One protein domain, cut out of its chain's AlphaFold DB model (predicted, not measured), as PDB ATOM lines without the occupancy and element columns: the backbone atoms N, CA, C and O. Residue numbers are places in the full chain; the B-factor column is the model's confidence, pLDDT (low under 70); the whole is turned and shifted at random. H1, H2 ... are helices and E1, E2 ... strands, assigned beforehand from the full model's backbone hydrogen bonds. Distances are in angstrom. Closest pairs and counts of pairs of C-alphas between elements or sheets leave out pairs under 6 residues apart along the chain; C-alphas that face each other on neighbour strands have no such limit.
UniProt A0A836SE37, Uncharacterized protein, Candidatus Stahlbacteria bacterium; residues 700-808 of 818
ATOM      1  N   VAL A 700     483.499 464.568 243.971       76.75
ATOM      2  CA  VAL A 700     484.474 463.670 243.343       76.75
ATOM      3  C   VAL A 700     484.472 462.246 243.890       76.75
ATOM      4  O   VAL A 700     484.579 461.989 245.091       76.75
ATOM      5  N   CYS A 701     484.501 461.306 242.958       78.25
ATOM      6  CA  CYS A 701     484.805 459.899 243.135       78.25
ATOM      7  C   CYS A 701     486.213 459.618 242.611       78.25
ATOM      8  O   CYS A 701     486.533 460.045 241.507       78.25
ATOM      9  N   PHE A 702     487.043 458.832 243.293       78.19
ATOM     10  CA  PHE A 702     488.320 458.431 242.699       78.19
ATOM     11  C   PHE A 702     488.811 457.084 243.205       78.19
ATOM     12  O   PHE A 702     488.422 456.600 244.271       78.19
ATOM     13  N   GLY A 703     489.714 456.480 242.439       75.44
ATOM     14  CA  GLY A 703     490.323 455.224 242.812       75.44
ATOM     15  C   GLY A 703     491.622 454.916 242.083       75.44
ATOM     16  O   GLY A 703     492.065 455.628 241.188       75.44
ATOM     17  N   LYS A 704     492.234 453.804 242.483       77.94
ATOM     18  CA  LYS A 704     493.348 453.160 241.783       77.94
ATOM     19  C   LYS A 704     492.847 451.801 241.284       77.94
ATOM     20  O   LYS A 704     491.978 451.204 241.908       77.94
ATOM     21  N   ILE A 705     493.379 451.263 240.200       80.62
ATOM     22  CA  ILE A 705     493.151 449.874 239.785       80.62
ATOM     23  C   ILE A 705     494.472 449.254 239.320       80.62
ATOM     24  O   ILE A 705     495.331 449.973 238.806       80.62
ATOM     25  N   PRO A 706     494.684 447.938 239.504       82.81
ATOM     26  CA  PRO A 706     495.866 447.267 238.973       82.81
ATOM     27  C   PRO A 706     495.913 447.362 237.444       82.81
ATOM     28  O   PRO A 706     494.910 447.095 236.792       82.81
ATOM     29  N   ASN A 707     497.082 447.686 236.889       84.75
ATOM     30  CA  ASN A 707     497.355 447.712 235.450       84.75
ATOM     31  C   ASN A 707     498.805 447.272 235.167       84.75
ATOM     32  O   ASN A 707     499.627 448.063 234.712       84.75
ATOM     33  N   PRO A 708     499.164 446.017 235.493       80.25
ATOM     34  CA  PRO A 708     500.552 445.550 235.443       80.25
ATOM     35  C   PRO A 708     501.120 445.465 234.020       80.25
ATOM     36  O   PRO A 708     502.335 445.400 233.857       80.25
ATOM     37  N   GLU A 709     500.249 445.434 233.011       81.06
ATOM     38  CA  GLU A 709     500.610 445.376 231.591       81.06
ATOM     39  C   GLU A 709     500.765 446.773 230.968       81.06
ATOM     40  O   GLU A 709     501.088 446.865 229.788       81.06
ATOM     41  N   GLY A 710     500.530 447.850 231.732       81.69
ATOM     42  CA  GLY A 710     500.674 449.225 231.253       81.69
ATOM     43  C   GLY A 710     499.740 449.571 230.091       81.69
ATOM     44  O   GLY A 710     500.123 450.347 229.225       81.69
ATOM     45  N   LYS A 711     498.533 448.991 230.043       84.81
ATOM     46  CA  LYS A 711     497.571 449.257 228.961       84.81
ATOM     47  C   LYS A 711     497.026 450.675 229.046       84.81
ATOM     48  O   LYS A 711     496.734 451.131 230.148       84.81
ATOM     49  N   GLU A 712     496.807 451.312 227.905       87.75
ATOM     50  CA  GLU A 712     495.994 452.527 227.853       87.75
ATOM     51  C   GLU A 712     494.543 452.169 228.167       87.75
ATOM     52  O   GLU A 712     493.960 451.286 227.527       87.75
ATOM     53  N   LEU A 713     494.007 452.782 229.223       87.69
ATOM     54  CA  LEU A 713     492.662 452.526 229.724       87.69
ATOM     55  C   LEU A 713     491.778 453.757 229.520       87.69
ATOM     56  O   LEU A 713     492.228 454.888 229.666       87.69
ATOM     57  N   HIS A 714     490.501 453.499 229.279       88.00
ATOM     58  CA  HIS A 714     489.419 454.478 229.206       88.00
ATOM     59  C   HIS A 714     488.325 454.072 230.179       88.00
ATOM     60  O   HIS A 714     488.214 452.880 230.505       88.00
ATOM     61  N   PHE A 715     487.497 455.022 230.617       89.00
ATOM     62  CA  PHE A 715     486.371 454.682 231.473       89.00
ATOM     63  C   PHE A 715     485.055 455.306 231.035       89.00
ATOM     64  O   PHE A 715     484.983 456.362 230.414       89.00
ATOM     65  N   LYS A 716     483.975 454.636 231.427       89.12
ATOM     66  CA  LYS A 716     482.640 455.221 231.449       89.12
ATOM     67  C   LYS A 716     482.028 455.008 232.823       89.12
ATOM     68  O   LYS A 716     482.074 453.894 233.348       89.12
ATOM     69  N   ALA A 717     481.498 456.073 233.402       87.25
ATOM     70  CA  ALA A 717     480.859 456.075 234.704       87.25
ATOM     71  C   ALA A 717     479.366 456.372 234.552       87.25
ATOM     72  O   ALA A 717     478.981 457.260 233.793       87.25
ATOM     73  N   TYR A 718     478.551 455.608 235.274       86.31
ATOM     74  CA  TYR A 718     477.096 455.682 235.222       86.31
ATOM     75  C   TYR A 718     476.513 455.515 236.613       86.31
ATOM     76  O   TYR A 718     477.020 454.729 237.418       86.31
ATOM     77  N   ILE A 719     475.361 456.125 236.857       81.50
ATOM     78  CA  ILE A 719     474.489 455.707 237.952       81.50
ATOM     79  C   ILE A 719     473.666 454.523 237.454       81.50
ATOM     80  O   ILE A 719     473.008 454.612 236.423       81.50
ATOM     81  N   THR A 720     473.649 453.405 238.178       76.50
ATOM     82  CA  THR A 720     473.014 452.168 237.678       76.50
ATOM     83  C   THR A 720     471.505 452.304 237.459       76.50
ATOM     84  O   THR A 720     470.922 451.515 236.725       76.50
ATOM     85  N   ALA A 721     470.870 453.269 238.132       75.00
ATOM     86  CA  ALA A 721     469.458 453.611 237.959       75.00
ATOM     87  C   ALA A 721     469.201 454.583 236.789       75.00
ATOM     88  O   ALA A 721     468.046 454.814 236.448       75.00
ATOM     89  N   LYS A 722     470.259 455.163 236.210       75.00
ATOM     90  CA  LYS A 722     470.235 456.155 235.124       75.00
ATOM     91  C   LYS A 722     471.347 455.847 234.099       75.00
ATOM     92  O   LYS A 722     472.253 456.650 233.902       75.00
ATOM     93  N   PRO A 723     471.325 454.662 233.467       73.56
ATOM     94  CA  PRO A 723     472.383 454.179 232.568       73.56
ATOM     95  C   PRO A 723     472.577 455.031 231.302       73.56
ATOM     96  O   PRO A 723     473.590 454.888 230.622       73.56
ATOM     97  N   TRP A 724     471.610 455.888 230.963       72.38
ATOM     98  CA  TRP A 724     471.685 456.800 229.821       72.38
ATOM     99  C   TRP A 724     472.555 458.037 230.095       72.38
ATOM    100  O   TRP A 724     473.028 458.654 229.146       72.38
ATOM    101  N   GLU A 725     472.802 458.391 231.362       79.94
ATOM    102  CA  GLU A 725     473.730 459.466 231.729       79.94
ATOM    103  C   GLU A 725     475.134 458.894 231.916       79.94
ATOM    104  O   GLU A 725     475.353 457.988 232.727       79.94
ATOM    105  N   VAL A 726     476.092 459.417 231.147       86.69
ATOM    106  CA  VAL A 726     477.437 458.848 231.050       86.69
ATOM    107  C   VAL A 726     478.482 459.924 231.263       86.69
ATOM    108  O   VAL A 726     478.565 460.870 230.483       86.69
ATOM    109  N   LEU A 727     479.344 459.724 232.257       87.75
ATOM    110  CA  LEU A 727     480.567 460.507 232.407       87.75
ATOM    111  C   LEU A 727     481.749 459.703 231.866       87.75
ATOM    112  O   LEU A 727     481.804 458.479 231.994       87.75
ATOM    113  N   THR A 728     482.703 460.387 231.251       90.62
ATOM    114  CA  THR A 728     483.905 459.770 230.668       90.62
ATOM    115  C   THR A 728     485.144 460.513 231.133       90.62
ATOM    116  O   THR A 728     485.030 461.589 231.716       90.62
ATOM    117  N   GLU A 729     486.338 460.010 230.819       85.06
ATOM    118  CA  GLU A 729     487.582 460.747 231.074       85.06
ATOM    119  C   GLU A 729     487.679 462.101 230.342       85.06
ATOM    120  O   GLU A 729     488.590 462.871 230.622       85.06
ATOM    121  N   LYS A 730     486.765 462.388 229.402       85.88
ATOM    122  CA  LYS A 730     486.673 463.669 228.685       85.88
ATOM    123  C   LYS A 730     485.694 464.658 229.317       85.88
ATOM    124  O   LYS A 730     485.660 465.810 228.902       85.88
ATOM    125  N   THR A 731     484.869 464.211 230.262       87.69
ATOM    126  CA  THR A 731     483.980 465.100 231.016       87.69
ATOM    127  C   THR A 731     484.832 466.030 231.884       87.69
ATOM    128  O   THR A 731     485.846 465.599 232.434       87.69
ATOM    129  N   ALA A 732     484.436 467.295 232.033       84.94
ATOM    130  CA  ALA A 732     485.112 468.218 232.943       84.94
ATOM    131  C   ALA A 732     485.201 467.628 234.366       84.94
ATOM    132  O   ALA A 732     484.307 466.905 234.809       84.94
ATOM    133  N   GLY A 733     486.326 467.851 235.050       79.81
ATOM    134  CA  GLY A 733     486.596 467.272 236.373       79.81
ATOM    135  C   GLY A 733     486.887 465.762 236.397       79.81
ATOM    136  O   GLY A 733     487.400 465.262 237.395       79.81
ATOM    137  N   CYS A 734     486.645 465.022 235.314       85.50
ATOM    138  CA  CYS A 734     486.991 463.609 235.207       85.50
ATOM    139  C   CYS A 734     488.423 463.420 234.691       85.50
ATOM    140  O   CYS A 734     488.921 464.204 233.886       85.50
ATOM    141  N   ALA A 735     489.101 462.363 235.139       84.06
ATOM    142  CA  ALA A 735     490.471 462.095 234.707       84.06
ATOM    143  C   ALA A 735     490.858 460.623 234.849       84.06
ATOM    144  O   ALA A 735     490.375 459.909 235.729       84.06
ATOM    145  N   ILE A 736     491.800 460.184 234.015       84.94
ATOM    146  CA  ILE A 736     492.465 458.890 234.143       84.94
ATOM    147  C   ILE A 736     493.973 459.061 233.941       84.94
ATOM    148  O   ILE A 736     494.407 459.873 233.128       84.94
ATOM    149  N   LEU A 737     494.782 458.323 234.703       80.75
ATOM    150  CA  LEU A 737     496.240 458.395 234.629       80.75
ATOM    151  C   LEU A 737     496.883 457.030 234.864       80.75
ATOM    152  O   LEU A 737     496.588 456.355 235.850       80.75
ATOM    153  N   ASN A 738     497.807 456.639 233.993       79.94
ATOM    154  CA  ASN A 738     498.550 455.385 234.098       79.94
ATOM    155  C   ASN A 738     499.940 455.612 234.724       79.94
ATOM    156  O   ASN A 738     500.702 456.446 234.245       79.94
ATOM    157  N   ASP A 739     500.286 454.859 235.776       71.88
ATOM    158  CA  ASP A 739     501.611 454.889 236.427       71.88
ATOM    159  C   ASP A 739     502.554 453.760 235.948       71.88
ATOM    160  O   ASP A 739     503.649 453.567 236.482       71.88
ATOM    161  N   GLY A 740     502.120 452.985 234.947       70.31
ATOM    162  CA  GLY A 740     502.841 451.857 234.356       70.31
ATOM    163  C   GLY A 740     502.618 450.514 235.059       70.31
ATOM    164  O   GLY A 740     502.903 449.470 234.475       70.31
ATOM    165  N   ARG A 741     502.100 450.499 236.296       77.00
ATOM    166  CA  ARG A 741     501.684 449.265 237.003       77.00
ATOM    167  C   ARG A 741     500.245 449.318 237.500       77.00
ATOM    168  O   ARG A 741     499.713 448.326 238.010       77.00
ATOM    169  N   SER A 742     499.620 450.477 237.434       80.44
ATOM    170  CA  SER A 742     498.288 450.770 237.923       80.44
ATOM    171  C   SER A 742     497.732 451.997 237.220       80.44
ATOM    172  O   SER A 742     498.471 452.852 236.743       80.44
ATOM    173  N   THR A 743     496.413 452.090 237.208       81.50
ATOM    174  CA  THR A 743     495.698 453.230 236.649       81.50
ATOM    175  C   THR A 743     494.901 453.911 237.748       81.50
ATOM    176  O   THR A 743     494.167 453.257 238.487       81.50
ATOM    177  N   PHE A 744     495.064 455.218 237.873       78.75
ATOM    178  CA  PHE A 744     494.247 456.082 238.712       78.75
ATOM    179  C   PHE A 744     493.102 456.650 237.892       78.75
ATOM    180  O   PHE A 744     493.269 456.919 236.706       78.75
ATOM    181  N   TRP A 745     491.953 456.831 238.524       80.81
ATOM    182  CA  TRP A 745     490.765 457.367 237.879       80.81
ATOM    183  C   TRP A 745     490.015 458.287 238.832       80.81
ATOM    184  O   TRP A 745     490.057 458.095 240.049       80.81
ATOM    185  N   MET A 746     489.337 459.272 238.260       82.31
ATOM    186  CA  MET A 746     488.566 460.289 238.954       82.31
ATOM    187  C   MET A 746     487.303 460.597 238.153       82.31
ATOM    188  O   MET A 746     487.372 460.756 236.935       82.31
ATOM    189  N   VAL A 747     486.164 460.663 238.836       83.38
ATOM    190  CA  VAL A 747     484.850 460.978 238.275       83.38
ATOM    191  C   VAL A 747     484.257 462.129 239.068       83.38
ATOM    192  O   VAL A 747     484.126 462.027 240.284       83.38
ATOM    193  N   GLU A 748     483.872 463.198 238.383       85.94
ATOM    194  CA  GLU A 748     483.141 464.309 238.980       85.94
ATOM    195  C   GLU A 748     481.638 463.999 238.950       85.94
ATOM    196  O   GLU A 748     480.938 464.327 237.997       85.94
ATOM    197  N   ALA A 749     481.122 463.309 239.970       81.81
ATOM    198  CA  ALA A 749     479.712 462.915 240.024       81.81
ATOM    199  C   ALA A 749     478.755 464.111 240.165       81.81
ATOM    200  O   ALA A 749     477.554 463.947 239.970       81.81
ATOM    201  N   GLY A 750     479.256 465.309 240.481       79.81
ATOM    202  CA  GLY A 750     478.473 466.542 240.365       79.81
ATOM    203  C   GLY A 750     477.958 466.806 238.944       79.81
ATOM    204  O   GLY A 750     476.926 467.443 238.799       79.81
ATOM    205  N   ASN A 751     478.624 466.254 237.925       85.94
ATOM    206  CA  ASN A 751     478.339 466.511 236.511       85.94
ATOM    207  C   ASN A 751     477.321 465.543 235.891       85.94
ATOM    208  O   ASN A 751     477.093 465.572 234.681       85.94
ATOM    209  N   TYR A 752     476.704 464.663 236.691       81.12
ATOM    210  CA  TYR A 752     475.512 463.955 236.226       81.12
ATOM    211  C   TYR A 752     474.378 464.955 236.052       81.12
ATOM    212  O   TYR A 752     474.041 465.680 236.985       81.12
ATOM    213  N   TYR A 753     473.780 464.939 234.866       74.62
ATOM    214  CA  TYR A 753     472.715 465.854 234.490       74.62
ATOM    215  C   TYR A 753     471.549 465.827 235.490       74.62
ATOM    216  O   TYR A 753     471.137 466.865 236.003       74.62
ATOM    217  N   THR A 754     471.051 464.638 235.848       74.94
ATOM    218  CA  THR A 754     470.042 464.538 236.902       74.94
ATOM    219  C   THR A 754     470.734 464.365 238.254       74.94
ATOM    220  O   THR A 754     471.380 463.323 238.450       74.94
ATOM    221  N   PRO A 755     470.477 465.234 239.255       73.56
ATOM    222  CA  PRO A 755     471.038 465.091 240.592       73.56
ATOM    223  C   PRO A 755     470.876 463.671 241.132       73.56
ATOM    224  O   PRO A 755     469.800 463.050 241.089       73.56
ATOM    225  N   TRP A 756     471.982 463.102 241.590       75.56
ATOM    226  CA  TRP A 756     471.989 461.784 242.197       75.56
ATOM    227  C   TRP A 756     471.459 461.860 243.625       75.56
ATOM    228  O   TRP A 756     471.598 462.858 244.324       75.56
ATOM    229  N   GLN A 757     470.809 460.788 244.063       73.25
ATOM    230  CA  GLN A 757     470.220 460.721 245.396       73.25
ATOM    231  C   GLN A 757     471.123 459.948 246.354       73.25
ATOM    232  O   GLN A 757     471.897 459.077 245.947       73.25
ATOM    233  N   HIS A 758     470.969 460.217 247.652       71.88
ATOM    234  CA  HIS A 758     471.620 459.447 248.708       71.88
ATOM    235  C   HIS A 758     471.422 457.939 248.482       71.88
ATOM    236  O   HIS A 758     470.299 457.440 248.413       71.88
ATOM    237  N   ARG A 759     472.544 457.223 248.407       74.12
ATOM    238  CA  ARG A 759     472.685 455.784 248.152       74.12
ATOM    239  C   ARG A 759     472.432 455.317 246.720       74.12
ATOM    240  O   ARG A 759     472.243 454.118 246.503       74.12
ATOM    241  N   ASN A 760     472.467 456.215 245.737       76.94
ATOM    242  CA  ASN A 760     472.563 455.812 244.334       76.94
ATOM    243  C   ASN A 760     473.842 454.996 244.106       76.94
ATOM    244  O   ASN A 760     474.907 455.335 244.610       76.94
ATOM    245  N   LYS A 761     473.735 453.889 243.368       76.81
ATOM    246  CA  LYS A 761     474.902 453.089 242.988       76.81
ATOM    247  C   LYS A 761     475.536 453.682 241.734       76.81
ATOM    248  O   LYS A 761     474.825 453.941 240.767       76.81
ATOM    249  N   MET A 762     476.855 453.824 241.737       82.00
ATOM    250  CA  MET A 762     477.643 454.204 240.570       82.00
ATOM    251  C   MET A 762     478.482 453.016 240.093       82.00
ATOM    252  O   MET A 762     479.106 452.330 240.899       82.00
ATOM    253  N   LEU A 763     478.504 452.783 238.786       83.88
ATOM    254  CA  LEU A 763     479.323 451.786 238.106       83.88
ATOM    255  C   LEU A 763     480.341 452.508 237.224       83.88
ATOM    256  O   LEU A 763     479.958 453.337 236.404       83.88
ATOM    257  N   VAL A 764     481.619 452.161 237.361       85.56
ATOM    258  CA  VAL A 764     482.702 452.642 236.496       85.56
ATOM    259  C   VAL A 764     483.272 451.459 235.724       85.56
ATOM    260  O   VAL A 764     483.862 450.547 236.308       85.56
ATOM    261  N   LEU A 765     483.061 451.460 234.411       86.88
ATOM    262  CA  LEU A 765     483.545 450.446 233.480       86.88
ATOM    263  C   LEU A 765     484.870 450.893 232.878       86.88
ATOM    264  O   LEU A 765     484.951 451.993 232.343       86.88
ATOM    265  N   PHE A 766     485.875 450.021 232.904       86.81
ATOM    266  CA  PHE A 766     487.177 450.258 232.287       86.81
ATOM    267  C   PHE A 766     487.329 449.405 231.034       86.81
ATOM    268  O   PHE A 766     487.075 448.194 231.061       86.81
ATOM    269  N   ALA A 767     487.809 450.015 229.957       85.19
ATOM    270  CA  ALA A 767     488.186 449.332 228.728       85.19
ATOM    271  C   ALA A 767     489.637 449.654 228.370       85.19
ATOM    272  O   ALA A 767     490.114 450.745 228.658       85.19
ATOM    273  N   ALA A 768     490.336 448.697 227.768       86.38
ATOM    274  CA  ALA A 768     491.697 448.872 227.285       86.38
ATOM    275  C   ALA A 768     491.716 448.995 225.764       86.38
ATOM    276  O   ALA A 768     490.962 448.290 225.087       86.38
ATOM    277  N   GLU A 769     492.611 449.817 225.229       84.94
ATOM    278  CA  GLU A 769     492.874 449.822 223.793       84.94
ATOM    279  C   GLU A 769     493.514 448.499 223.342       84.94
ATOM    280  O   GLU A 769     494.390 447.926 223.998       84.94
ATOM    281  N   SER A 770     493.060 447.997 222.198       79.00
ATOM    282  CA  SER A 770     493.580 446.807 221.537       79.00
ATOM    283  C   SER A 770     493.697 447.075 220.043       79.00
ATOM    284  O   SER A 770     492.715 447.429 219.396       79.00
ATOM    285  N   LEU A 771     494.883 446.859 219.478       78.69
ATOM    286  CA  LEU A 771     495.114 446.962 218.039       78.69
ATOM    287  C   LEU A 771     494.771 445.631 217.366       78.69
ATOM    288  O   LEU A 771     495.308 444.592 217.750       78.69
ATOM    289  N   ASP A 772     493.924 445.664 216.341       79.00
ATOM    290  CA  ASP A 772     493.812 444.566 215.386       79.00
ATOM    291  C   ASP A 772     494.943 444.687 214.347       79.00
ATOM    292  O   ASP A 772     494.917 445.599 213.511       79.00
ATOM    293  N   PRO A 773     495.936 443.775 214.348       73.38
ATOM    294  CA  PRO A 773     497.081 443.857 213.444       73.38
ATOM    295  C   PRO A 773     496.702 443.687 211.968       73.38
ATOM    296  O   PRO A 773     497.490 444.040 211.094       73.38
ATOM    297  N   SER A 774     495.528 443.115 211.678       73.81
ATOM    298  CA  SER A 774     495.082 442.823 210.311       73.81
ATOM    299  C   SER A 774     494.397 444.011 209.635       73.81
ATOM    300  O   SER A 774     494.487 444.163 208.418       73.81
ATOM    301  N   THR A 775     493.757 444.874 210.425       75.00
ATOM    302  CA  THR A 775     493.011 446.050 209.952       75.00
ATOM    303  C   THR A 775     493.650 447.372 210.375       75.00
ATOM    304  O   THR A 775     493.170 448.433 209.983       75.00
ATOM    305  N   ASN A 776     494.723 447.324 211.178       75.62
ATOM    306  CA  ASN A 776     495.372 448.482 211.802       75.62
ATOM    307  C   ASN A 776     494.377 449.399 212.543       75.62
ATOM    308  O   ASN A 776     494.548 450.616 212.591       75.62
ATOM    309  N   THR A 777     493.307 448.807 213.082       72.38
ATOM    310  CA  THR A 777     492.222 449.513 213.769       72.38
ATOM    311  C   THR A 777     492.338 449.286 215.274       72.38
ATOM    312  O   THR A 777     492.609 448.169 215.718       72.38
ATOM    313  N   VAL A 778     492.150 450.347 216.058       72.94
ATOM    314  CA  VAL A 778     492.132 450.285 217.526       72.94
ATOM    315  C   VAL A 778     490.694 450.073 217.996       72.94
ATOM    316  O   VAL A 778     489.796 450.813 217.600       72.94
ATOM    317  N   TYR A 779     490.481 449.072 218.846       78.12
ATOM    318  CA  TYR A 779     489.199 448.768 219.479       78.12
ATOM    319  C   TYR A 779     489.336 448.791 221.000       78.12
ATOM    320  O   TYR A 779     490.382 448.440 221.544       78.12
ATOM    321  N   LEU A 780     488.255 449.142 221.694       77.69
ATOM    322  CA  LEU A 780     488.185 449.074 223.151       77.69
ATOM    323  C   LEU A 780     487.696 447.691 223.590       77.69
ATOM    324  O   LEU A 780     486.602 447.263 223.227       77.69
ATOM    325  N   VAL A 781     488.498 446.993 224.393       77.62
ATOM    326  CA  VAL A 781     488.129 445.701 224.988       77.62
ATOM    327  C   VAL A 781     487.867 445.854 226.487       77.62
ATOM    328  O   VAL A 781     488.651 446.517 227.167       77.62
ATOM    329  N   PRO A 782     486.821 445.221 227.053       80.56
ATOM    330  CA  PRO A 782     486.542 445.316 228.484       80.56
ATOM    331  C   PRO A 782     487.748 444.890 229.330       80.56
ATOM    332  O   PRO A 782     488.313 443.813 229.119       80.56
ATOM    333  N   TYR A 783     488.129 445.722 230.294       83.12
ATOM    334  CA  TYR A 783     489.259 445.497 231.196       83.12
ATOM    335  C   TYR A 783     488.789 445.046 232.584       83.12
ATOM    336  O   TYR A 783     489.308 444.081 233.155       83.12
ATOM    337  N   GLY A 784     487.753 445.699 233.102       82.12
ATOM    338  CA  GLY A 784     487.154 445.415 234.402       82.12
ATOM    339  C   GLY A 784     486.212 446.533 234.825       82.12
ATOM    340  O   GLY A 784     485.912 447.418 234.028       82.12
ATOM    341  N   TYR A 785     485.743 446.500 236.068       81.88
ATOM    342  CA  TYR A 785     484.834 447.516 236.591       81.88
ATOM    343  C   TYR A 785     484.963 447.717 238.102       81.88
ATOM    344  O   TYR A 785     485.532 446.887 238.819       81.88
ATOM    345  N   VAL A 786     484.418 448.834 238.577       77.56
ATOM    346  CA  VAL A 786     484.257 449.169 239.994       77.56
ATOM    347  C   VAL A 786     482.810 449.605 240.228       77.56
ATOM    348  O   VAL A 786     482.245 450.322 239.408       77.56
ATOM    349  N   VAL A 787     482.217 449.187 241.344       74.88
ATOM    350  CA  VAL A 787     480.897 449.648 241.802       74.88
ATOM    351  C   VAL A 787     481.083 450.430 243.090       74.88
ATOM    352  O   VAL A 787     481.939 450.084 243.898       74.88
ATOM    353  N   GLY A 788     480.324 451.500 243.290       72.56
ATOM    354  CA  GLY A 788     480.308 452.252 244.536       72.56
ATOM    355  C   GLY A 788     478.930 452.801 244.858       72.56
ATOM    356  O   GLY A 788     478.011 452.735 244.045       72.56
ATOM    357  N   ILE A 789     478.781 453.331 246.066       72.19
ATOM    358  CA  ILE A 789     477.552 453.986 246.519       72.19
ATOM    359  C   ILE A 789     477.847 455.474 246.698       72.19
ATOM    360  O   ILE A 789     478.736 455.826 247.467       72.19
ATOM    361  N   LEU A 790     477.091 456.325 246.006       72.19
ATOM    362  CA  LEU A 790     477.077 457.771 246.202       72.19
ATOM    363  C   LEU A 790     476.256 458.079 247.453       72.19
ATOM    364  O   LEU A 790     475.072 457.748 247.518       72.19
ATOM    365  N   ASP A 791     476.868 458.680 248.466       64.38
ATOM    366  CA  ASP A 791     476.201 459.026 249.717       64.38
ATOM    367  C   ASP A 791     476.124 460.549 249.876       64.38
ATOM    368  O   ASP A 791     477.132 461.189 250.153       64.38
ATOM    369  N   ALA A 792     474.919 461.115 249.731       54.94
ATOM    370  CA  ALA A 792     474.699 462.566 249.779       54.94
ATOM    371  C   ALA A 792     474.778 463.164 251.194       54.94
ATOM    372  O   ALA A 792     474.683 464.375 251.339       54.94
ATOM    373  N   ARG A 793     474.871 462.327 252.236       45.28
ATOM    374  CA  ARG A 793     474.975 462.768 253.635       45.28
ATOM    375  C   ARG A 793     476.398 462.604 254.145       45.28
ATOM    376  O   ARG A 793     476.913 463.473 254.822       45.28
ATOM    377  N   GLU A 794     477.055 461.507 253.788       38.47
ATOM    378  CA  GLU A 794     478.385 461.201 254.318       38.47
ATOM    379  C   GLU A 794     479.537 461.538 253.362       38.47
ATOM    380  O   GLU A 794     480.691 461.436 253.776       38.47
ATOM    381  N   ASN A 795     479.285 461.869 252.084       48.19
ATOM    382  CA  ASN A 795     480.321 461.936 251.033       48.19
ATOM    383  C   ASN A 795     481.291 460.734 251.074       48.19
ATOM    384  O   ASN A 795     482.464 460.808 250.701       48.19
ATOM    385  N   HIS A 796     480.812 459.593 251.569       41.22
ATOM    386  CA  HIS A 796     481.551 458.348 251.611       41.22
ATOM    387  C   HIS A 796     481.235 457.589 250.339       41.22
ATOM    388  O   HIS A 796     480.305 456.785 250.288       41.22
ATOM    389  N   GLN A 797     482.038 457.801 249.307       50.00
ATOM    390  CA  GLN A 797     481.885 457.019 248.094       50.00
ATOM    391  C   GLN A 797     482.545 455.658 248.236       50.00
ATOM    392  O   GLN A 797     483.645 455.431 247.738       50.00
ATOM    393  N   ARG A 798     481.930 454.745 248.991       46.38
ATOM    394  CA  ARG A 798     482.511 453.422 249.230       46.38
ATOM    395  C   ARG A 798     482.496 452.618 247.937       46.38
ATOM    396  O   ARG A 798     481.483 452.017 247.596       46.38
ATOM    397  N   PHE A 799     483.632 452.613 247.255       54.28
ATOM    398  CA  PHE A 799     483.867 451.728 246.134       54.28
ATOM    399  C   PHE A 799     484.186 450.325 246.637       54.28
ATOM    400  O   PHE A 799     484.977 450.125 247.566       54.28
ATOM    401  N   ASP A 800     483.528 449.358 246.021       51.75
ATOM    402  CA  ASP A 800     483.837 447.952 246.132       51.75
ATOM    403  C   ASP A 800     485.238 447.666 245.581       51.75
ATOM    404  O   ASP A 800     485.983 448.523 245.097       51.75
ATOM    405  N   ARG A 801     485.631 446.402 245.673       61.66
ATOM    406  CA  ARG A 801     486.877 445.925 245.083       61.66
ATOM    407  C   ARG A 801     486.798 446.008 243.553       61.66
ATOM    408  O   ARG A 801     485.754 445.746 242.979       61.66
ATOM    409  N   PHE A 802     487.920 446.275 242.885       76.50
ATOM    410  CA  PHE A 802     488.019 446.127 241.429       76.50
ATOM    411  C   PHE A 802     487.717 444.687 240.977       76.50
ATOM    412  O   PHE A 802     488.312 443.731 241.495       76.50
ATOM    413  N   TYR A 803     486.844 444.552 239.979       75.12
ATOM    414  CA  TYR A 803     486.470 443.287 239.355       75.12
ATOM    415  C   TYR A 803     487.097 443.190 237.953       75.12
ATOM    416  O   TYR A 803     486.752 443.979 237.074       75.12
ATOM    417  N   PRO A 804     488.027 442.248 237.705       75.88
ATOM    418  CA  PRO A 804     488.660 442.091 236.395       75.88
ATOM    419  C   PRO A 804     487.689 441.498 235.364       75.88
ATOM    420  O   PRO A 804     486.693 440.873 235.725       75.88
ATOM    421  N   ARG A 805     488.026 441.592 234.068       68.12
ATOM    422  CA  ARG A 805     487.201 441.091 232.948       68.12
ATOM    423  C   ARG A 805     486.595 439.689 233.142       68.12
ATOM    424  O   ARG A 805     485.458 439.447 232.757       68.12
ATOM    425  N   GLY A 806     487.315 438.750 233.754       60.59
ATOM    426  CA  GLY A 806     486.801 437.392 233.998       60.59
ATOM    427  C   GLY A 806     485.571 437.321 234.918       60.59
ATOM    428  O   GLY A 806     484.922 436.283 234.989       60.59
ATOM    429  N   SER A 807     485.240 438.408 235.618       58.97
ATOM    430  CA  SER A 807     484.127 438.491 236.567       58.97
ATOM    431  C   SER A 807     482.805 438.959 235.944       58.97
ATOM    432  O   SER A 807     481.775 438.822 236.599       58.97
ATOM    433  N   PHE A 808     482.798 439.444 234.692       60.00
ATOM    434  CA  PHE A 808     481.585 439.951 234.024       60.00
ATOM    435  C   PHE A 808     480.457 438.904 233.941       60.00
ATOM    436  O   PHE A 808     479.297 439.245 234.131       60.00
TER     437      PHE A 808
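This is residues 700 to 808 of the 818 residues of an uncharacterized protein of Candidatus Stahlbacteria bacterium (UniProt A0A836SE37). Two antiparallel sheets lie face to face as a sandwich, E3-E2-E6-E7 and the smaller E1-E5-E4, their strands crossed at 49 degrees. The long hairpin E6-E7 runs out past the sandwich, its tip at residues 772 to 777 standing free, and the stretch after E7 folds back along that strand to a small helix, H1. The printed part has 109 residues with seven named strands and then one named helix, mostly strand. It is compact, with a radius of gyration of the C-alphas of 14.4 A, and elongated, spanning 50 by 26 by 25 A.

E1, residues 700 to 706, is antiparallel to E5, residues 742 to 748; N 703 and O 745 are 2.9 A apart, within hydrogen-bond range. E2, residues 713 to 719, and E3, residues 722 to 728, form a hairpin, with N 717 to O 727 at 2.8 A. E4, residues 735 to 738, and E5 form another, with N 737 to O 744 at 2.9 A. E6, residues 760 to 772, is antiparallel to E2, with N 716 to O 765 at 3.0 A, and forms a hairpin with E7, residues 777 to 790, with N 764 to O 786 at 2.8 A. E7 bends by 57 degrees at residue 787. Between the sheets, the closest C-alphas of E2 and E4 are His 714 and Ile 736, 7.3 A. H1, residues 805 to 808, is at the level of E7's sheet, height 1.7 A, and is too short for an O i to N i+4 pair; its one O i to N i+3 pair is within range.

E1 begins at C-alpha 700 (484.474, 463.670, 243.343). E6 measures 37.6 A and E7 36.7 A. H1 ends at C-alpha 808 (481.585, 439.951, 234.024).

The farthest C-alphas, Ser 774 and Arg 793, are 51.8 A apart. The printed part has no cut. Links E5 to E6 and E7 to H1 are long. Residues 791 to 801 and 805 to 808 have pLDDT under 70.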